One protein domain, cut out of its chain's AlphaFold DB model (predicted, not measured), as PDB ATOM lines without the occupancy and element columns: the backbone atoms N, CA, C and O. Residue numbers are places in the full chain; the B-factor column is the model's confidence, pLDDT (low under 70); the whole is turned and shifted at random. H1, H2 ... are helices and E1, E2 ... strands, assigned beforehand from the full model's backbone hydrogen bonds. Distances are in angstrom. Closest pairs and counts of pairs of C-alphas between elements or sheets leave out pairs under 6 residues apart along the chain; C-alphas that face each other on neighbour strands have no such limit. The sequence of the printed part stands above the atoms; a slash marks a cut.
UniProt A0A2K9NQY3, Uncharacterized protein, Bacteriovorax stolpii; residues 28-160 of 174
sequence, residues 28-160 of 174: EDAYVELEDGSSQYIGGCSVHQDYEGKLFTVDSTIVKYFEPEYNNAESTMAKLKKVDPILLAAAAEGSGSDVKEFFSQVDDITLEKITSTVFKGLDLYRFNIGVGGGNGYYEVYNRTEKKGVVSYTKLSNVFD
ATOM      1  N   GLU A  28     413.886 302.550 408.546       64.25
ATOM      2  CA  GLU A  28     414.092 301.232 407.939       64.25
ATOM      3  C   GLU A  28     415.456 301.108 407.231       64.25
ATOM      4  O   GLU A  28     415.953 300.001 407.035       64.25
ATOM      5  N   ASP A  29     416.058 302.240 406.858       63.84
ATOM      6  CA  ASP A  29     417.388 302.330 406.251       63.84
ATOM      7  C   ASP A  29     418.489 302.543 407.308       63.84
ATOM      8  O   ASP A  29     419.638 302.142 407.110       63.84
ATOM      9  N   ALA A  30     418.146 303.191 408.423       62.97
ATOM     10  CA  ALA A  30     419.069 303.624 409.462       62.97
ATOM     11  C   ALA A  30     419.158 302.641 410.633       62.97
ATOM     12  O   ALA A  30     420.132 302.686 411.381       62.97
ATOM     13  N   TYR A  31     418.191 301.736 410.781       67.12
ATOM     14  CA  TYR A  31     418.138 300.752 411.852       67.12
ATOM     15  C   TYR A  31     417.810 299.362 411.332       67.12
ATOM     16  O   TYR A  31     416.949 299.163 410.478       67.12
ATOM     17  N   VAL A  32     418.471 298.373 411.924       75.00
ATOM     18  CA  VAL A  32     418.105 296.968 411.776       75.00
ATOM     19  C   VAL A  32     417.486 296.474 413.077       75.00
ATOM     20  O   VAL A  32     418.081 296.612 414.147       75.00
ATOM     21  N   GLU A  33     416.287 295.896 412.998       72.00
ATOM     22  CA  GLU A  33     415.717 295.165 414.129       72.00
ATOM     23  C   GLU A  33     416.509 293.872 414.367       72.00
ATOM     24  O   GLU A  33     416.702 293.054 413.462       72.00
ATOM     25  N   LEU A  34     416.960 293.681 415.601       73.12
ATOM     26  CA  LEU A  34     417.624 292.474 416.072       73.12
ATOM     27  C   LEU A  34     416.591 291.443 416.556       73.12
ATOM     28  O   LEU A  34     415.429 291.757 416.818       73.12
ATOM     29  N   GLU A  35     417.008 290.181 416.700       73.31
ATOM     30  CA  GLU A  35     416.105 289.080 417.084       73.31
ATOM     31  C   GLU A  35     415.430 289.293 418.451       73.31
ATOM     32  O   GLU A  35     414.304 288.840 418.678       73.31
ATOM     33  N   ASP A  36     416.085 290.015 419.362       66.88
ATOM     34  CA  ASP A  36     415.537 290.378 420.672       66.88
ATOM     35  C   ASP A  36     414.537 291.550 420.606       66.88
ATOM     36  O   ASP A  36     413.810 291.818 421.568       66.88
ATOM     37  N   GLY A  37     414.413 292.191 419.440       63.53
ATOM     38  CA  GLY A  37     413.579 293.359 419.193       63.53
ATOM     39  C   GLY A  37     414.187 294.691 419.572       63.53
ATOM     40  O   GLY A  37     413.451 295.676 419.585       63.53
ATOM     41  N   SER A  38     415.468 294.710 419.924       59.50
ATOM     42  CA  SER A  38     416.241 295.941 419.900       59.50
ATOM     43  C   SER A  38     416.487 296.383 418.466       59.50
ATOM     44  O   SER A  38     416.335 295.605 417.522       59.50
ATOM     45  N   SER A  39     416.845 297.647 418.303       62.06
ATOM     46  CA  SER A  39     417.174 298.223 417.008       62.06
ATOM     47  C   SER A  39     418.616 298.676 417.075       62.06
ATOM     48  O   SER A  39     418.997 299.406 417.986       62.06
ATOM     49  N   GLN A  40     419.432 298.213 416.139       66.94
ATOM     50  CA  GLN A  40     420.801 298.677 416.014       66.94
ATOM     51  C   GLN A  40     420.856 299.739 414.927       66.94
ATOM     52  O   GLN A  40     420.472 299.465 413.788       66.94
ATOM     53  N   TYR A  41     421.397 300.906 415.259       66.69
ATOM     54  CA  TYR A  41     421.703 301.910 414.258       66.69
ATOM     55  C   TYR A  41     422.791 301.411 413.292       66.69
ATOM     56  O   TYR A  41     423.909 301.072 413.689       66.69
ATOM     57  N   ILE A  42     422.447 301.355 412.010       67.19
ATOM     58  CA  ILE A  42     423.324 301.023 410.878       67.19
ATOM     59  C   ILE A  42     423.469 302.191 409.898       67.19
ATOM     60  O   ILE A  42     424.173 302.064 408.894       67.19
ATOM     61  N   GLY A  43     422.809 303.313 410.185       64.12
ATOM     62  CA  GLY A  43     422.871 304.518 409.378       64.12
ATOM     63  C   GLY A  43     424.252 305.185 409.374       64.12
ATOM     64  O   GLY A  43     425.184 304.826 410.105       64.12
ATOM     65  N   GLY A  44     424.395 306.153 408.481       59.56
ATOM     66  CA  GLY A  44     425.602 306.920 408.209       59.56
ATOM     67  C   GLY A  44     425.689 308.260 408.938       59.56
ATOM     68  O   GLY A  44     426.655 308.986 408.705       59.56
ATOM     69  N   CYS A  45     424.731 308.617 409.798       60.25
ATOM     70  CA  CYS A  45     424.837 309.798 410.649       60.25
ATOM     71  C   CYS A  45     425.972 309.611 411.658       60.25
ATOM     72  O   CYS A  45     425.891 308.816 412.601       60.25
ATOM     73  N   SER A  46     427.033 310.394 411.474       52.12
ATOM     74  CA  SER A  46     428.223 310.351 412.320       52.12
ATOM     75  C   SER A  46     427.907 310.644 413.783       52.12
ATOM     76  O   SER A  46     428.549 310.090 414.661       52.12
ATOM     77  N   VAL A  47     426.918 311.497 414.060       52.91
ATOM     78  CA  VAL A  47     426.553 311.882 415.430       52.91
ATOM     79  C   VAL A  47     425.827 310.738 416.144       52.91
ATOM     80  O   VAL A  47     426.134 310.457 417.299       52.91
ATOM     81  N   HIS A  48     424.953 310.006 415.447       54.78
ATOM     82  CA  HIS A  48     424.275 308.839 416.010       54.78
ATOM     83  C   HIS A  48     425.250 307.669 416.247       54.78
ATOM     84  O   HIS A  48     425.274 307.104 417.341       54.78
ATOM     85  N   GLN A  49     426.136 307.379 415.281       46.75
ATOM     86  CA  GLN A  49     427.248 306.420 415.447       46.75
ATOM     87  C   GLN A  49     428.241 306.821 416.547       46.75
ATOM     88  O   GLN A  49     428.883 305.968 417.163       46.75
ATOM     89  N   ASP A  50     428.420 308.120 416.778       47.22
ATOM     90  CA  ASP A  50     429.304 308.613 417.827       47.22
ATOM     91  C   ASP A  50     428.680 308.475 419.219       47.22
ATOM     92  O   ASP A  50     429.417 308.424 420.205       47.22
ATOM     93  N   TYR A  51     427.356 308.372 419.314       56.25
ATOM     94  CA  TYR A  51     426.641 308.281 420.579       56.25
ATOM     95  C   TYR A  51     426.312 306.827 420.955       56.25
ATOM     96  O   TYR A  51     426.710 306.344 422.028       56.25
ATOM     97  N   GLU A  52     425.670 306.094 420.044       56.50
ATOM     98  CA  GLU A  52     425.428 304.655 420.161       56.50
ATOM     99  C   GLU A  52     426.692 303.867 419.806       56.50
ATOM    100  O   GLU A  52     427.202 303.925 418.693       56.50
ATOM    101  N   GLY A  53     427.238 303.123 420.770       56.97
ATOM    102  CA  GLY A  53     428.451 302.317 420.599       56.97
ATOM    103  C   GLY A  53     429.729 302.933 421.179       56.97
ATOM    104  O   GLY A  53     430.639 302.179 421.531       56.97
ATOM    105  N   LYS A  54     429.810 304.261 421.375       64.06
ATOM    106  CA  LYS A  54     430.921 304.889 422.135       64.06
ATOM    107  C   LYS A  54     430.553 305.203 423.583       64.06
ATOM    108  O   LYS A  54     431.358 304.965 424.490       64.06
ATOM    109  N   LEU A  55     429.364 305.765 423.810       70.31
ATOM    110  CA  LEU A  55     428.927 306.188 425.143       70.31
ATOM    111  C   LEU A  55     427.979 305.189 425.789       70.31
ATOM    112  O   LEU A  55     428.046 304.998 427.006       70.31
ATOM    113  N   PHE A  56     427.153 304.535 424.974       77.00
ATOM    114  CA  PHE A  56     426.155 303.576 425.423       77.00
ATOM    115  C   PHE A  56     426.200 302.280 424.616       77.00
ATOM    116  O   PHE A  56     426.543 302.267 423.436       77.00
ATOM    117  N   THR A  57     425.835 301.184 425.265       82.19
ATOM    118  CA  THR A  57     425.558 299.889 424.640       82.19
ATOM    119  C   THR A  57     424.180 299.444 425.100       82.19
ATOM    120  O   THR A  57     423.892 299.522 426.293       82.19
ATOM    121  N   VAL A  58     423.328 299.013 424.172       82.31
ATOM    122  CA  VAL A  58     422.012 298.461 424.507       82.31
ATOM    123  C   VAL A  58     422.204 297.051 425.057       82.31
ATOM    124  O   VAL A  58     422.741 296.182 424.375       82.31
ATOM    125  N   ASP A  59     421.782 296.839 426.302       87.62
ATOM    126  CA  ASP A  59     421.828 295.531 426.957       87.62
ATOM    127  C   ASP A  59     420.578 294.707 426.620       87.62
ATOM    128  O   ASP A  59     420.649 293.490 426.468       87.62
ATOM    129  N   SER A  60     419.414 295.366 426.566       87.12
ATOM    130  CA  SER A  60     418.134 294.742 426.213       87.12
ATOM    131  C   SER A  60     417.057 295.785 425.923       87.12
ATOM    132  O   SER A  60     417.002 296.810 426.608       87.12
ATOM    133  N   THR A  61     416.114 295.470 425.039       84.81
ATOM    134  CA  THR A  61     414.947 296.324 424.770       84.81
ATOM    135  C   THR A  61     413.732 295.898 425.588       84.81
ATOM    136  O   THR A  61     413.271 294.759 425.534       84.81
ATOM    137  N   ILE A  62     413.205 296.837 426.375       89.75
ATOM    138  CA  ILE A  62     412.068 296.636 427.285       89.75
ATOM    139  C   ILE A  62     410.759 296.918 426.553       89.75
ATOM    140  O   ILE A  62     409.784 296.175 426.695       89.75
ATOM    141  N   VAL A  63     410.747 297.992 425.765       87.75
ATOM    142  CA  VAL A  63     409.649 298.343 424.869       87.75
ATOM    143  C   VAL A  63     410.242 298.521 423.488       87.75
ATOM    144  O   VAL A  63     411.039 299.430 423.280       87.75
ATOM    145  N   LYS A  64     409.863 297.616 422.581       81.69
ATOM    146  CA  LYS A  64     410.216 297.721 421.166       81.69
ATOM    147  C   LYS A  64     409.611 298.989 420.587       81.69
ATOM    148  O   LYS A  64     408.552 299.408 421.061       81.69
ATOM    149  N   TYR A  65     410.249 299.510 419.548       80.19
ATOM    150  CA  TYR A  65     409.749 300.637 418.782       80.19
ATOM    151  C   TYR A  65     408.254 300.499 418.483       80.19
ATOM    152  O   TYR A  65     407.764 299.443 418.060       80.19
ATOM    153  N   PHE A  66     407.519 301.577 418.716       76.50
ATOM    154  CA  PHE A  66     406.163 301.712 418.228       76.50
ATOM    155  C   PHE A  66     405.775 303.178 418.094       76.50
ATOM    156  O   PHE A  66     406.154 303.998 418.923       76.50
ATOM    157  N   GLU A  67     404.923 303.461 417.114       81.75
ATOM    158  CA  GLU A  67     404.217 304.736 416.993       81.75
ATOM    159  C   GLU A  67     402.972 304.699 417.909       81.75
ATOM    160  O   GLU A  67     402.130 303.788 417.768       81.75
ATOM    161  N   PRO A  68     402.841 305.596 418.906       78.19
ATOM    162  CA  PRO A  68     401.579 305.858 419.576       78.19
ATOM    163  C   PRO A  68     400.471 306.148 418.571       78.19
ATOM    164  O   PRO A  68     400.625 306.891 417.605       78.19
ATOM    165  N   GLU A  69     399.306 305.563 418.810       73.00
ATOM    166  CA  GLU A  69     398.134 305.894 418.013       73.00
ATOM    167  C   GLU A  69     397.623 307.269 418.459       73.00
ATOM    168  O   GLU A  69     397.143 307.428 419.585       73.00
ATOM    169  N   TYR A  70     397.721 308.263 417.573       63.25
ATOM    170  CA  TYR A  70     397.268 309.629 417.836       63.25
ATOM    171  C   TYR A  70     395.807 309.631 418.325       63.25
ATOM    172  O   TYR A  70     394.921 309.077 417.672       63.25
ATOM    173  N   ASN A  71     395.541 310.260 419.475       64.62
ATOM    174  CA  ASN A  71     394.247 310.256 420.187       64.62
ATOM    175  C   ASN A  71     393.785 308.902 420.770       64.62
ATOM    176  O   ASN A  71     392.637 308.791 421.207       64.62
ATOM    177  N   ASN A  72     394.648 307.887 420.840       78.19
ATOM    178  CA  ASN A  72     394.362 306.609 421.497       78.19
ATOM    179  C   ASN A  72     395.393 306.310 422.597       78.19
ATOM    180  O   ASN A  72     396.191 305.372 422.527       78.19
ATOM    181  N   ALA A  73     395.331 307.112 423.665       83.50
ATOM    182  CA  ALA A  73     396.186 306.958 424.839       83.50
ATOM    183  C   ALA A  73     396.080 305.557 425.473       83.50
ATOM    184  O   ALA A  73     397.047 305.062 426.046       83.50
ATOM    185  N   GLU A  74     394.930 304.882 425.368       85.75
ATOM    186  CA  GLU A  74     394.762 303.532 425.915       85.75
ATOM    187  C   GLU A  74     395.621 302.492 425.183       85.75
ATOM    188  O   GLU A  74     396.250 301.666 425.850       85.75
ATOM    189  N   SER A  75     395.711 302.558 423.848       84.62
ATOM    190  CA  SER A  75     396.585 301.674 423.055       84.62
ATOM    191  C   SER A  75     398.057 301.877 423.422       84.62
ATOM    192  O   SER A  75     398.769 300.911 423.723       84.62
ATOM    193  N   THR A  76     398.498 303.134 423.522       88.38
ATOM    194  CA  THR A  76     399.858 303.484 423.959       88.38
ATOM    195  C   THR A  76     400.158 302.935 425.350       88.38
ATOM    196  O   THR A  76     401.139 302.214 425.549       88.38
ATOM    197  N   MET A  77     399.280 303.186 426.323       91.44
ATOM    198  CA  MET A  77     399.480 302.690 427.685       91.44
ATOM    199  C   MET A  77     399.424 301.162 427.770       91.44
ATOM    200  O   MET A  77     400.092 300.573 428.620       91.44
ATOM    201  N   ALA A  78     398.684 300.487 426.885       89.81
ATOM    202  CA  ALA A  78     398.673 299.029 426.815       89.81
ATOM    203  C   ALA A  78     400.024 298.456 426.353       89.81
ATOM    204  O   ALA A  78     400.427 297.394 426.844       89.81
ATOM    205  N   LYS A  79     400.741 299.156 425.462       88.56
ATOM    206  CA  LYS A  79     402.118 298.811 425.065       88.56
ATOM    207  C   LYS A  79     403.114 299.099 426.195       88.56
ATOM    208  O   LYS A  79     403.988 298.275 426.462       88.56
ATOM    209  N   LEU A  80     402.902 300.180 426.948       92.00
ATOM    210  CA  LEU A  80     403.733 300.573 428.095       92.00
ATOM    211  C   LEU A  80     403.391 299.857 429.413       92.00
ATOM    212  O   LEU A  80     404.074 300.057 430.411       92.00
ATOM    213  N   LYS A  81     402.383 298.976 429.451       91.88
ATOM    214  CA  LYS A  81     401.890 298.351 430.699       91.88
ATOM    215  C   LYS A  81     402.929 297.544 431.487       91.88
ATOM    216  O   LYS A  81     402.699 297.229 432.651       91.88
ATOM    217  N   LYS A  82     404.006 297.111 430.824       88.88
ATOM    218  CA  LYS A  82     405.108 296.348 431.434       88.88
ATOM    219  C   LYS A  82     406.227 297.249 431.961       88.88
ATOM    220  O   LYS A  82     407.117 296.749 432.643       88.88
ATOM    221  N   VAL A  83     406.197 298.534 431.624       94.88
ATOM    222  CA  VAL A  83     407.150 299.521 432.121       94.88
ATOM    223  C   VAL A  83     406.779 299.881 433.552       94.88
ATOM    224  O   VAL A  83     405.603 299.957 433.908       94.88
ATOM    225  N   ASP A  84     407.798 300.093 434.377       95.38
ATOM    226  CA  ASP A  84     407.621 300.561 435.743       95.38
ATOM    227  C   ASP A  84     406.862 301.906 435.747       95.38
ATOM    228  O   ASP A  84     407.326 302.870 435.129       95.38
ATOM    229  N   PRO A  85     405.709 302.016 436.430       95.56
ATOM    230  CA  PRO A  85     404.934 303.251 436.450       95.56
ATOM    231  C   PRO A  85     405.698 304.430 437.067       95.56
ATOM    232  O   PRO A  85     405.410 305.574 436.721       95.56
ATOM    233  N   ILE A  86     406.680 304.180 437.941       96.44
ATOM    234  CA  ILE A  86     407.528 305.237 438.514       96.44
ATOM    235  C   ILE A  86     408.450 305.812 437.433       96.44
ATOM    236  O   ILE A  86     408.657 307.021 437.388       96.44
ATOM    237  N   LEU A  87     408.962 304.968 436.531       96.75
ATOM    238  CA  LEU A  87     409.770 305.411 435.395       96.75
ATOM    239  C   LEU A  87     408.927 306.208 434.390       96.75
ATOM    240  O   LEU A  87     409.353 307.272 433.954       96.75
ATOM    241  N   LEU A  88     407.712 305.744 434.076       96.00
ATOM    242  CA  LEU A  88     406.785 306.486 433.210       96.00
ATOM    243  C   LEU A  88     406.434 307.865 433.794       96.00
ATOM    244  O   LEU A  88     406.395 308.854 433.068       96.00
ATOM    245  N   ALA A  89     406.219 307.943 435.110       95.31
ATOM    246  CA  ALA A  89     405.997 309.211 435.799       95.31
ATOM    247  C   ALA A  89     407.225 310.132 435.736       95.31
ATOM    248  O   ALA A  89     407.072 311.325 435.494       95.31
ATOM    249  N   ALA A  90     408.430 309.583 435.898       94.75
ATOM    250  CA  ALA A  90     409.675 310.341 435.800       94.75
ATOM    251  C   ALA A  90     409.974 310.839 434.367       94.75
ATOM    252  O   ALA A  90     410.658 311.850 434.211       94.75
ATOM    253  N   ALA A  91     409.484 310.148 433.330       92.50
ATOM    254  CA  ALA A  91     409.527 310.585 431.925       92.50
ATOM    255  C   ALA A  91     408.593 311.764 431.651       92.50
ATOM    256  O   ALA A  91     409.004 312.762 431.070       92.50
ATOM    257  N   ALA A  92     407.362 311.697 432.156       93.19
ATOM    258  CA  ALA A  92     406.398 312.784 432.004       93.19
ATOM    259  C   ALA A  92     406.693 314.005 432.905       93.19
ATOM    260  O   ALA A  92     406.095 315.070 432.719       93.19
ATOM    261  N   GLU A  93     407.588 313.877 433.892       90.56
ATOM    262  CA  GLU A  93     407.914 314.947 434.836       90.56
ATOM    263  C   GLU A  93     408.486 316.181 434.119       90.56
ATOM    264  O   GLU A  93     409.474 316.110 433.390       90.56
ATOM    265  N   GLY A  94     407.865 317.341 434.351       79.56
ATOM    266  CA  GLY A  94     408.262 318.615 433.745       79.56
ATOM    267  C   GLY A  94     407.540 318.963 432.439       79.56
ATOM    268  O   GLY A  94     407.592 320.120 432.037       79.56
ATOM    269  N   SER A  95     406.801 318.025 431.831       82.44
ATOM    270  CA  SER A  95     405.971 318.304 430.643       82.44
ATOM    271  C   SER A  95     404.736 319.165 430.950       82.44
ATOM    272  O   SER A  95     404.207 319.835 430.071       82.44
ATOM    273  N   GLY A  96     404.270 319.160 432.205       81.06
ATOM    274  CA  GLY A  96     403.003 319.785 432.604       81.06
ATOM    275  C   GLY A  96     401.761 318.950 432.267       81.06
ATOM    276  O   GLY A  96     400.663 319.328 432.671       81.06
ATOM    277  N   SER A  97     401.944 317.811 431.599       84.69
ATOM    278  CA  SER A  97     400.910 316.837 431.258       84.69
ATOM    279  C   SER A  97     400.936 315.646 432.215       84.69
ATOM    280  O   SER A  97     401.952 315.357 432.858       84.69
ATOM    281  N   ASP A  98     399.815 314.933 432.324       91.25
ATOM    282  CA  ASP A  98     399.833 313.632 432.990       91.25
ATOM    283  C   ASP A  98     400.563 312.579 432.134       91.25
ATOM    284  O   ASP A  98     400.832 312.782 430.952       91.25
ATOM    285  N   VAL A  99     400.893 311.431 432.734       92.50
ATOM    286  CA  VAL A  99     401.646 310.359 432.059       92.50
ATOM    287  C   VAL A  99     400.972 309.895 430.769       92.50
ATOM    288  O   VAL A  99     401.650 309.653 429.773       92.50
ATOM    289  N   LYS A 100     399.643 309.741 430.774       90.50
ATOM    290  CA  LYS A 100     398.917 309.243 429.602       90.50
ATOM    291  C   LYS A 100     398.922 310.280 428.495       90.50
ATOM    292  O   LYS A 100     399.131 309.926 427.341       90.50
ATOM    293  N   GLU A 101     398.675 311.533 428.858       89.06
ATOM    294  CA  GLU A 101     398.676 312.652 427.930       89.06
ATOM    295  C   GLU A 101     400.055 312.811 427.286       89.06
ATOM    296  O   GLU A 101     400.134 312.795 426.059       89.06
ATOM    297  N   PHE A 102     401.126 312.827 428.085       91.12
ATOM    298  CA  PHE A 102     402.505 312.924 427.603       91.12
ATOM    299  C   PHE A 102     402.813 311.856 426.546       91.12
ATOM    300  O   PHE A 102     403.127 312.187 425.407       91.12
ATOM    301  N   PHE A 103     402.631 310.574 426.873       89.69
ATOM    302  CA  PHE A 103     402.941 309.490 425.934       89.69
ATOM    303  C   PHE A 103     401.951 309.374 424.762       89.69
ATOM    304  O   PHE A 103     402.237 308.679 423.794       89.69
ATOM    305  N   SER A 104     400.788 310.028 424.813       85.75
ATOM    306  CA  SER A 104     399.850 310.070 423.678       85.75
ATOM    307  C   SER A 104     400.170 311.150 422.642       85.75
ATOM    308  O   SER A 104     399.570 311.143 421.569       85.75
ATOM    309  N   GLN A 105     401.072 312.078 422.976       83.81
ATOM    310  CA  GLN A 105     401.459 313.215 422.133       83.81
ATOM    311  C   GLN A 105     402.827 313.040 421.467       83.81
ATOM    312  O   GLN A 105     403.243 313.906 420.702       83.81
ATOM    313  N   VAL A 106     403.535 311.955 421.777       83.38
ATOM    314  CA  VAL A 106     404.809 311.619 421.135       83.38
ATOM    315  C   VAL A 106     404.550 310.780 419.886       83.38
ATOM    316  O   VAL A 106     403.559 310.048 419.822       83.38
ATOM    317  N   ASP A 107     405.431 310.896 418.899       75.81
ATOM    318  CA  ASP A 107     405.269 310.252 417.591       75.81
ATOM    319  C   ASP A 107     405.728 308.791 417.619       75.81
ATOM    320  O   ASP A 107     405.133 307.938 416.958       75.81
ATOM    321  N   ASP A 108     406.735 308.483 418.438       78.25
ATOM    322  CA  ASP A 108     407.263 307.138 418.634       78.25
ATOM    323  C   ASP A 108     407.995 306.991 419.973       78.25
ATOM    324  O   ASP A 108     408.363 307.970 420.630       78.25
ATOM    325  N   ILE A 109     408.125 305.741 420.430       82.25
ATOM    326  CA  ILE A 109     408.763 305.400 421.703       82.25
ATOM    327  C   ILE A 109     409.556 304.103 421.564       82.25
ATOM    328  O   ILE A 109     409.027 303.078 421.125       82.25
ATOM    329  N   THR A 110     410.783 304.112 422.084       84.81
ATOM    330  CA  THR A 110     411.540 302.906 422.451       84.81
ATOM    331  C   THR A 110     412.033 303.038 423.894       84.81
ATOM    332  O   THR A 110     412.374 304.132 424.343       84.81
ATOM    333  N   LEU A 111     412.066 301.933 424.646       89.81
ATOM    334  CA  LEU A 111     412.658 301.893 425.989       89.81
ATOM    335  C   LEU A 111     413.655 300.751 426.096       89.81
ATOM    336  O   LEU A 111     413.319 299.586 425.864       89.81
ATOM    337  N   GLU A 112     414.852 301.076 426.554       88.69
ATOM    338  CA  GLU A 112     415.976 300.154 426.609       88.69
ATOM    339  C   GLU A 112     416.635 300.161 427.977       88.69
ATOM    340  O   GLU A 112     416.628 301.159 428.700       88.69
ATOM    341  N   LYS A 113     417.259 299.033 428.298       92.94
ATOM    342  CA  LYS A 113     418.297 298.950 429.311       92.94
ATOM    343  C   LYS A 113     419.645 299.123 428.626       92.94
ATOM    344  O   LYS A 113     419.889 298.493 427.598       92.94
ATOM    345  N   ILE A 114     420.500 299.962 429.196       89.25
ATOM    346  CA  ILE A 114     421.779 300.332 428.592       89.25
ATOM    347  C   ILE A 114     422.930 300.214 429.592       89.25
ATOM    348  O   ILE A 114     422.767 300.440 430.791       89.25
ATOM    349  N   THR A 115     424.128 299.973 429.077       89.75
ATOM    350  CA  THR A 115     425.389 300.178 429.790       89.75
ATOM    351  C   THR A 115     426.052 301.451 429.273       89.75
ATOM    352  O   THR A 115     426.043 301.710 428.074       89.75
ATOM    353  N   SER A 116     426.650 302.251 430.164       84.12
ATOM    354  CA  SER A 116     427.355 303.488 429.799       84.12
ATOM    355  C   SER A 116     428.847 303.434 430.118       84.12
ATOM    356  O   SER A 116     429.254 302.987 431.194       84.12
ATOM    357  N   THR A 117     429.672 303.973 429.220       79.88
ATOM    358  CA  THR A 117     431.110 304.167 429.470       79.88
ATOM    359  C   THR A 117     431.386 305.332 430.429       79.88
ATOM    360  O   THR A 117     432.429 305.332 431.093       79.88
ATOM    361  N   VAL A 118     430.442 306.276 430.562       80.50
ATOM    362  CA  VAL A 118     430.504 307.443 431.466       80.50
ATOM    363  C   VAL A 118     429.877 307.112 432.823       80.50
ATOM    364  O   VAL A 118     430.518 307.266 433.865       80.50
ATOM    365  N   PHE A 119     428.646 306.601 432.828       82.38
ATOM    366  CA  PHE A 119     427.871 306.317 434.041       82.38
ATOM    367  C   PHE A 119     428.055 304.866 434.514       82.38
ATOM    368  O   PHE A 119     427.139 304.045 434.471       82.38
ATOM    369  N   LYS A 120     429.274 304.527 434.945       87.75
ATOM    370  CA  LYS A 120     429.651 303.140 435.264       87.75
ATOM    371  C   LYS A 120     428.953 302.595 436.512       87.75
ATOM    372  O   LYS A 120     428.893 303.262 437.541       87.75
ATOM    373  N   GLY A 121     428.530 301.329 436.443       90.56
ATOM    374  CA  GLY A 121     427.977 300.584 437.582       90.56
ATOM    375  C   GLY A 121     426.573 301.022 438.012       90.56
ATOM    376  O   GLY A 121     426.146 300.668 439.110       90.56
ATOM    377  N   LEU A 122     425.885 301.805 437.180       94.44
ATOM    378  CA  LEU A 122     424.504 302.228 437.395       94.44
ATOM    379  C   LEU A 122     423.530 301.311 436.643       94.44
ATOM    380  O   LEU A 122     423.904 300.683 435.655       94.44
ATOM    381  N   ASP A 123     422.286 301.238 437.119       96.94
ATOM    382  CA  ASP A 123     421.209 300.475 436.480       96.94
ATOM    383  C   ASP A 123     420.433 301.426 435.569       96.94
ATOM    384  O   ASP A 123     419.572 302.179 436.029       96.94
ATOM    385  N   LEU A 124     420.826 301.482 434.297       95.44
ATOM    386  CA  LEU A 124     420.424 302.562 433.401       95.44
ATOM    387  C   LEU A 124     419.316 302.151 432.435       95.44
ATOM    388  O   LEU A 124     419.347 301.079 431.832       95.44
ATOM    389  N   TYR A 125     418.374 303.069 432.258       94.94
ATOM    390  CA  TYR A 125     417.246 302.960 431.345       94.94
ATOM    391  C   TYR A 125     417.255 304.162 430.410       94.94
ATOM    392  O   TYR A 125     417.422 305.286 430.884       94.94
ATOM    393  N   ARG A 126     417.071 303.943 429.111       90.44
ATOM    394  CA  ARG A 126     416.999 305.004 428.101       90.44
ATOM    395  C   ARG A 126     415.648 304.971 427.407       90.44
ATOM    396  O   ARG A 126     415.301 303.953 426.814       90.44
ATOM    397  N   PHE A 127     414.916 306.076 427.465       88.44
ATOM    398  CA  PHE A 127     413.836 306.333 426.517       88.44
ATOM    399  C   PHE A 127     414.415 306.993 425.277       88.44
ATOM    400  O   PHE A 127     415.161 307.952 425.431       88.44
ATOM    401  N   ASN A 128     414.036 306.518 424.096       82.38
ATOM    402  CA  ASN A 128     414.160 307.256 422.841       82.38
ATOM    403  C   ASN A 128     412.740 307.660 422.437       82.38
ATOM    404  O   ASN A 128     411.849 306.802 422.427       82.38
ATOM    405  N   ILE A 129     412.514 308.953 422.219       82.19
ATOM    406  CA  ILE A 129     411.185 309.538 422.026       82.19
ATOM    407  C   ILE A 129     411.219 310.456 420.809       82.19
ATOM    408  O   ILE A 129     411.884 311.493 420.841       82.19
ATOM    409  N   GLY A 130     410.448 310.117 419.779       75.81
ATOM    410  CA  GLY A 130     410.145 311.017 418.672       75.81
ATOM    411  C   GLY A 130     409.063 312.032 419.040       75.81
ATOM    412  O   GLY A 130     408.067 311.707 419.692       75.81
ATOM    413  N   VAL A 131     409.236 313.283 418.621       73.50
ATOM    414  CA  VAL A 131     408.245 314.355 418.761       73.50
ATOM    415  C   VAL A 131     408.050 315.095 417.439       73.50
ATOM    416  O   VAL A 131     408.992 315.309 416.675       73.50
ATOM    417  N   GLY A 132     406.810 315.533 417.209       65.31
ATOM    418  CA  GLY A 132     406.336 316.194 415.991       65.31
ATOM    419  C   GLY A 132     407.364 317.017 415.206       65.31
ATOM    420  O   GLY A 132     408.102 317.844 415.749       65.31
ATOM    421  N   GLY A 133     407.337 316.859 413.882       60.12
ATOM    422  CA  GLY A 133     408.175 317.636 412.963       60.12
ATOM    423  C   GLY A 133     409.545 317.021 412.683       60.12
ATOM    424  O   GLY A 133     410.421 317.734 412.200       60.12
ATOM    425  N   GLY A 134     409.704 315.719 412.943       56.22
ATOM    426  CA  GLY A 134     410.932 314.977 412.661       56.22
ATOM    427  C   GLY A 134     412.031 315.194 413.691       56.22
ATOM    428  O   GLY A 134     413.193 315.033 413.340       56.22
ATOM    429  N   ASN A 135     411.669 315.597 414.912       62.81
ATOM    430  CA  ASN A 135     412.603 315.749 416.017       62.81
ATOM    431  C   ASN A 135     412.492 314.537 416.945       62.81
ATOM    432  O   ASN A 135     411.448 313.895 417.031       62.81
ATOM    433  N   GLY A 136     413.532 314.278 417.709       70.81
ATOM    434  CA  GLY A 136     413.537 313.294 418.771       70.81
ATOM    435  C   GLY A 136     414.421 313.734 419.920       70.81
ATOM    436  O   GLY A 136     415.151 314.722 419.857       70.81
ATOM    437  N   TYR A 137     414.339 312.997 421.009       74.19
ATOM    438  CA  TYR A 137     415.266 313.117 422.117       74.19
ATOM    439  C   TYR A 137     415.398 311.774 422.801       74.19
ATOM    440  O   TYR A 137     414.542 310.894 422.662       74.19
ATOM    441  N   TYR A 138     416.452 311.628 423.590       82.81
ATOM    442  CA  TYR A 138     416.528 310.520 424.522       82.81
ATOM    443  C   TYR A 138     416.663 311.026 425.955       82.81
ATOM    444  O   TYR A 138     417.227 312.089 426.223       82.81
ATOM    445  N   GLU A 139     416.186 310.223 426.902       88.44
ATOM    446  CA  GLU A 139     416.333 310.469 428.334       88.44
ATOM    447  C   GLU A 139     416.921 309.246 429.026       88.44
ATOM    448  O   GLU A 139     416.402 308.137 428.893       88.44
ATOM    449  N   VAL A 140     417.989 309.448 429.798       89.94
ATOM    450  CA  VAL A 140     418.653 308.389 430.565       89.94
ATOM    451  C   VAL A 140     418.308 308.513 432.037       89.94
ATOM    452  O   VAL A 140     418.488 309.565 432.652       89.94
ATOM    453  N   TYR A 141     417.898 307.399 432.627       96.25
ATOM    454  CA  TYR A 141     417.521 307.270 434.023       96.25
ATOM    455  C   TYR A 141     418.389 306.248 434.727       96.25
ATOM    456  O   TYR A 141     418.606 305.156 434.217       96.25
ATOM    457  N   ASN A 142     418.810 306.566 435.946       96.94
ATOM    458  CA  ASN A 142     419.352 305.581 436.871       96.94
ATOM    459  C   ASN A 142     418.246 305.060 437.785       96.94
ATOM    460  O   ASN A 142     417.649 305.834 438.540       96.94
ATOM    461  N   ARG A 143     418.010 303.752 437.745       97.81
ATOM    462  CA  ARG A 143     417.151 303.045 438.685       97.81
ATOM    463  C   ARG A 143     417.928 302.767 439.966       97.81
ATOM    464  O   ARG A 143     418.989 302.151 439.961       97.81
ATOM    465  N   THR A 144     417.371 303.162 441.101       97.31
ATOM    466  CA  THR A 144     417.908 302.787 442.411       97.31
ATOM    467  C   THR A 144     416.833 302.135 443.253       97.31
ATOM    468  O   THR A 144     415.700 302.607 443.284       97.31
ATOM    469  N   GLU A 145     417.204 301.094 443.991       96.81
ATOM    470  CA  GLU A 145     416.310 300.431 444.930       96.81
ATOM    471  C   GLU A 145     416.917 300.450 446.332       96.81
ATOM    472  O   GLU A 145     418.016 299.942 446.568       96.81
ATOM    473  N   LYS A 146     416.211 301.064 447.285       95.31
ATOM    474  CA  LYS A 146     416.630 301.125 448.689       95.31
ATOM    475  C   LYS A 146     415.512 300.591 449.563       95.31
ATOM    476  O   LYS A 146     414.443 301.182 449.635       95.31
ATOM    477  N   LYS A 147     415.778 299.483 450.265       94.69
ATOM    478  CA  LYS A 147     414.805 298.825 451.159       94.69
ATOM    479  C   LYS A 147     413.473 298.503 450.448       94.69
ATOM    480  O   LYS A 147     412.410 298.698 451.027       94.69
ATOM    481  N   GLY A 148     413.541 298.057 449.192       92.88
ATOM    482  CA  GLY A 148     412.368 297.738 448.370       92.88
ATOM    483  C   GLY A 148     411.648 298.948 447.767       92.88
ATOM    484  O   GLY A 148     410.641 298.775 447.089       92.88
ATOM    485  N   VAL A 149     412.133 300.172 447.999       94.56
ATOM    486  CA  VAL A 149     411.599 301.380 447.363       94.56
ATOM    487  C   VAL A 149     412.412 301.675 446.111       94.56
ATOM    488  O   VAL A 149     413.615 301.929 446.206       94.56
ATOM    489  N   VAL A 150     411.746 301.634 444.957       96.81
ATOM    490  CA  VAL A 150     412.321 301.966 443.650       96.81
ATOM    491  C   VAL A 150     412.184 303.464 443.393       96.81
ATOM    492  O   VAL A 150     411.143 304.060 443.665       96.81
ATOM    493  N   SER A 151     413.232 304.070 442.850       96.69
ATOM    494  CA  SER A 151     413.213 305.433 442.326       96.69
ATOM    495  C   SER A 151     414.041 305.521 441.053       96.69
ATOM    496  O   SER A 151     415.027 304.798 440.903       96.69
ATOM    497  N   TYR A 152     413.673 306.451 440.178       97.44
ATOM    498  CA  TYR A 152     414.427 306.770 438.973       97.44
ATOM    499  C   TYR A 152     414.936 308.202 439.069       97.44
ATOM    500  O   TYR A 152     414.209 309.103 439.479       97.44
ATOM    501  N   THR A 153     416.200 308.411 438.721       95.25
ATOM    502  CA  THR A 153     416.808 309.744 438.648       95.25
ATOM    503  C   THR A 153     417.244 310.001 437.217       95.25
ATOM    504  O   THR A 153     418.071 309.251 436.698       95.25
ATOM    505  N   LYS A 154     416.700 311.050 436.588       93.25
ATOM    506  CA  LYS A 154     417.126 311.509 435.260       93.25
ATOM    507  C   LYS A 154     418.586 311.966 435.341       93.25
ATOM    508  O   LYS A 154     418.922 312.818 436.161       93.25
ATOM    509  N   LEU A 155     419.453 311.360 434.536       87.94
ATOM    510  CA  LEU A 155     420.883 311.667 434.466       87.94
ATOM    511  C   LEU A 155     421.237 312.534 433.259       87.94
ATOM    512  O   LEU A 155     422.173 313.323 433.328       87.94
ATOM    513  N   SER A 156     420.522 312.353 432.151       84.06
ATOM    514  CA  SER A 156     420.761 313.050 430.889       84.06
ATOM    515  C   SER A 156     419.454 313.129 430.104       84.06
ATOM    516  O   SER A 156     418.646 312.202 430.157       84.06
ATOM    517  N   ASN A 157     419.263 314.239 429.404       83.69
ATOM    518  CA  ASN A 157     418.303 314.418 428.322       83.69
ATOM    519  C   ASN A 157     419.066 315.171 427.225       83.69
ATOM    520  O   ASN A 157     419.780 316.123 427.554       83.69
ATOM    521  N   VAL A 158     418.969 314.705 425.984       75.19
ATOM    522  CA  VAL A 158     419.522 315.398 424.815       75.19
ATOM    523  C   VAL A 158     418.476 315.400 423.712       75.19
ATOM    524  O   VAL A 158     417.925 314.344 423.398       75.19
ATOM    525  N   PHE A 159     418.216 316.580 423.149       72.88
ATOM    526  CA  PHE A 159     417.151 316.838 422.179       72.88
ATOM    527  C   PHE A 159     417.716 317.157 420.791       72.88
ATOM    528  O   PHE A 159     418.800 317.725 420.671       72.88
ATOM    529  N   ASP A 160     416.970 316.838 419.734       58.47
ATOM    530  CA  ASP A 160     417.300 317.204 418.357       58.47
ATOM    531  C   ASP A 160     417.433 318.723 418.195       58.47
ATOM    532  O   ASP A 160     416.464 319.481 418.212       58.47
TER     533      ASP A 160
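This is residues 28 to 160 of the 174 residues of an uncharacterized protein of Bacteriovorax stolpii (UniProt A0A2K9NQY3). Picture a twisted five-stranded antiparallel sheet through the middle of the domain, with H3 packed on one face, H2 grazing the sheet on the E3 and E4 side, and H4 joining these two helices. On the side away from these helices lie the small hairpin E1 and E2 and the short helix H1, with E2 near edge strand E3. The printed part has 133 residues, with four named helices and seven named strands in the order E1 E2 H1 E3 H2 H3 H4 E4 E5 E6 E7; the sheet runs E3 E4 E5 E6 E7. The class is mixed, helices and strands, and the whole is compact, with a radius of gyration of the C-alphas of 14.6 A and spans of 39 by 36 by 28 A.

Start at E1, residues 31 to 33, which forms a hairpin with E2, residues 39 to 41; N 32 and O 40 are 2.9 A apart. H1, residues 46 to 51, is not on the five-stranded sheet; its closest C-alpha to E2 is that of Gln 49, 7.2 A from that of Tyr 41. Next find E3, residues 56 to 66, an edge strand that bends by 87 degrees at residue 60. H2, residues 73 to 80, only grazes the sheet with its residues 76 to 80; the closest C-alphas of H2 and E3 are those of Leu 80 and Val 63, 7.1 A apart. H3, residues 85 to 92, is on the sheet at a height over the sheet of 8.6 A, over E6, residues 135 to 146, and slantwise to the strands at 37 degrees to E6 on the local plane. H4, residues 99 to 104, touches H3 at a steep tilt of 61 degrees, the same way, with C-alphas 92 and 99 closest at 5.3 A. H4 also touches H2, about perpendicular at 78 degrees, with C-alphas 73 and 104 closest at 4.9 A. In H1, H2, H3 and H4 every O i to N i+4 pair is within hydrogen-bond range. E4, residues 108 to 116, is antiparallel to E3, with N 57 and O 115 at 2.9 A. E4, E5 of residues 123 to 131, E6 and E7 of residues 149 to 159 form a meander, each strand the antiparallel neighbour of the one before; look for N 112 and O 126 at 2.9 A, N 127 and O 139 at 2.9 A, and N 144 and O 151 at 2.9 A. The closest C-alphas of H3 and E7 are those of Leu 87 and Tyr 152, 6.0 A apart.

Find C-alpha 31 at (418.138, 300.752, 411.852), where E1 begins. E3 spans 21.3 A, E4 23.3 A and E5 26.0 A. E6 begins at C-alpha 135, (412.603, 315.749, 416.017), and spans 36.0 A; E7 spans 30.1 A and ends at C-alpha 159, (417.151, 316.838, 422.179).

The two C-alphas farthest apart, those of Asp 29 and Lys 147, are 45.1 A apart. The printed part has no cut and no long link. The mean pLDDT of the printed part is 80.9; look for values under 70 at residues 28 to 31, 36 to 54, 70 to 71, 132 to 135 and 160.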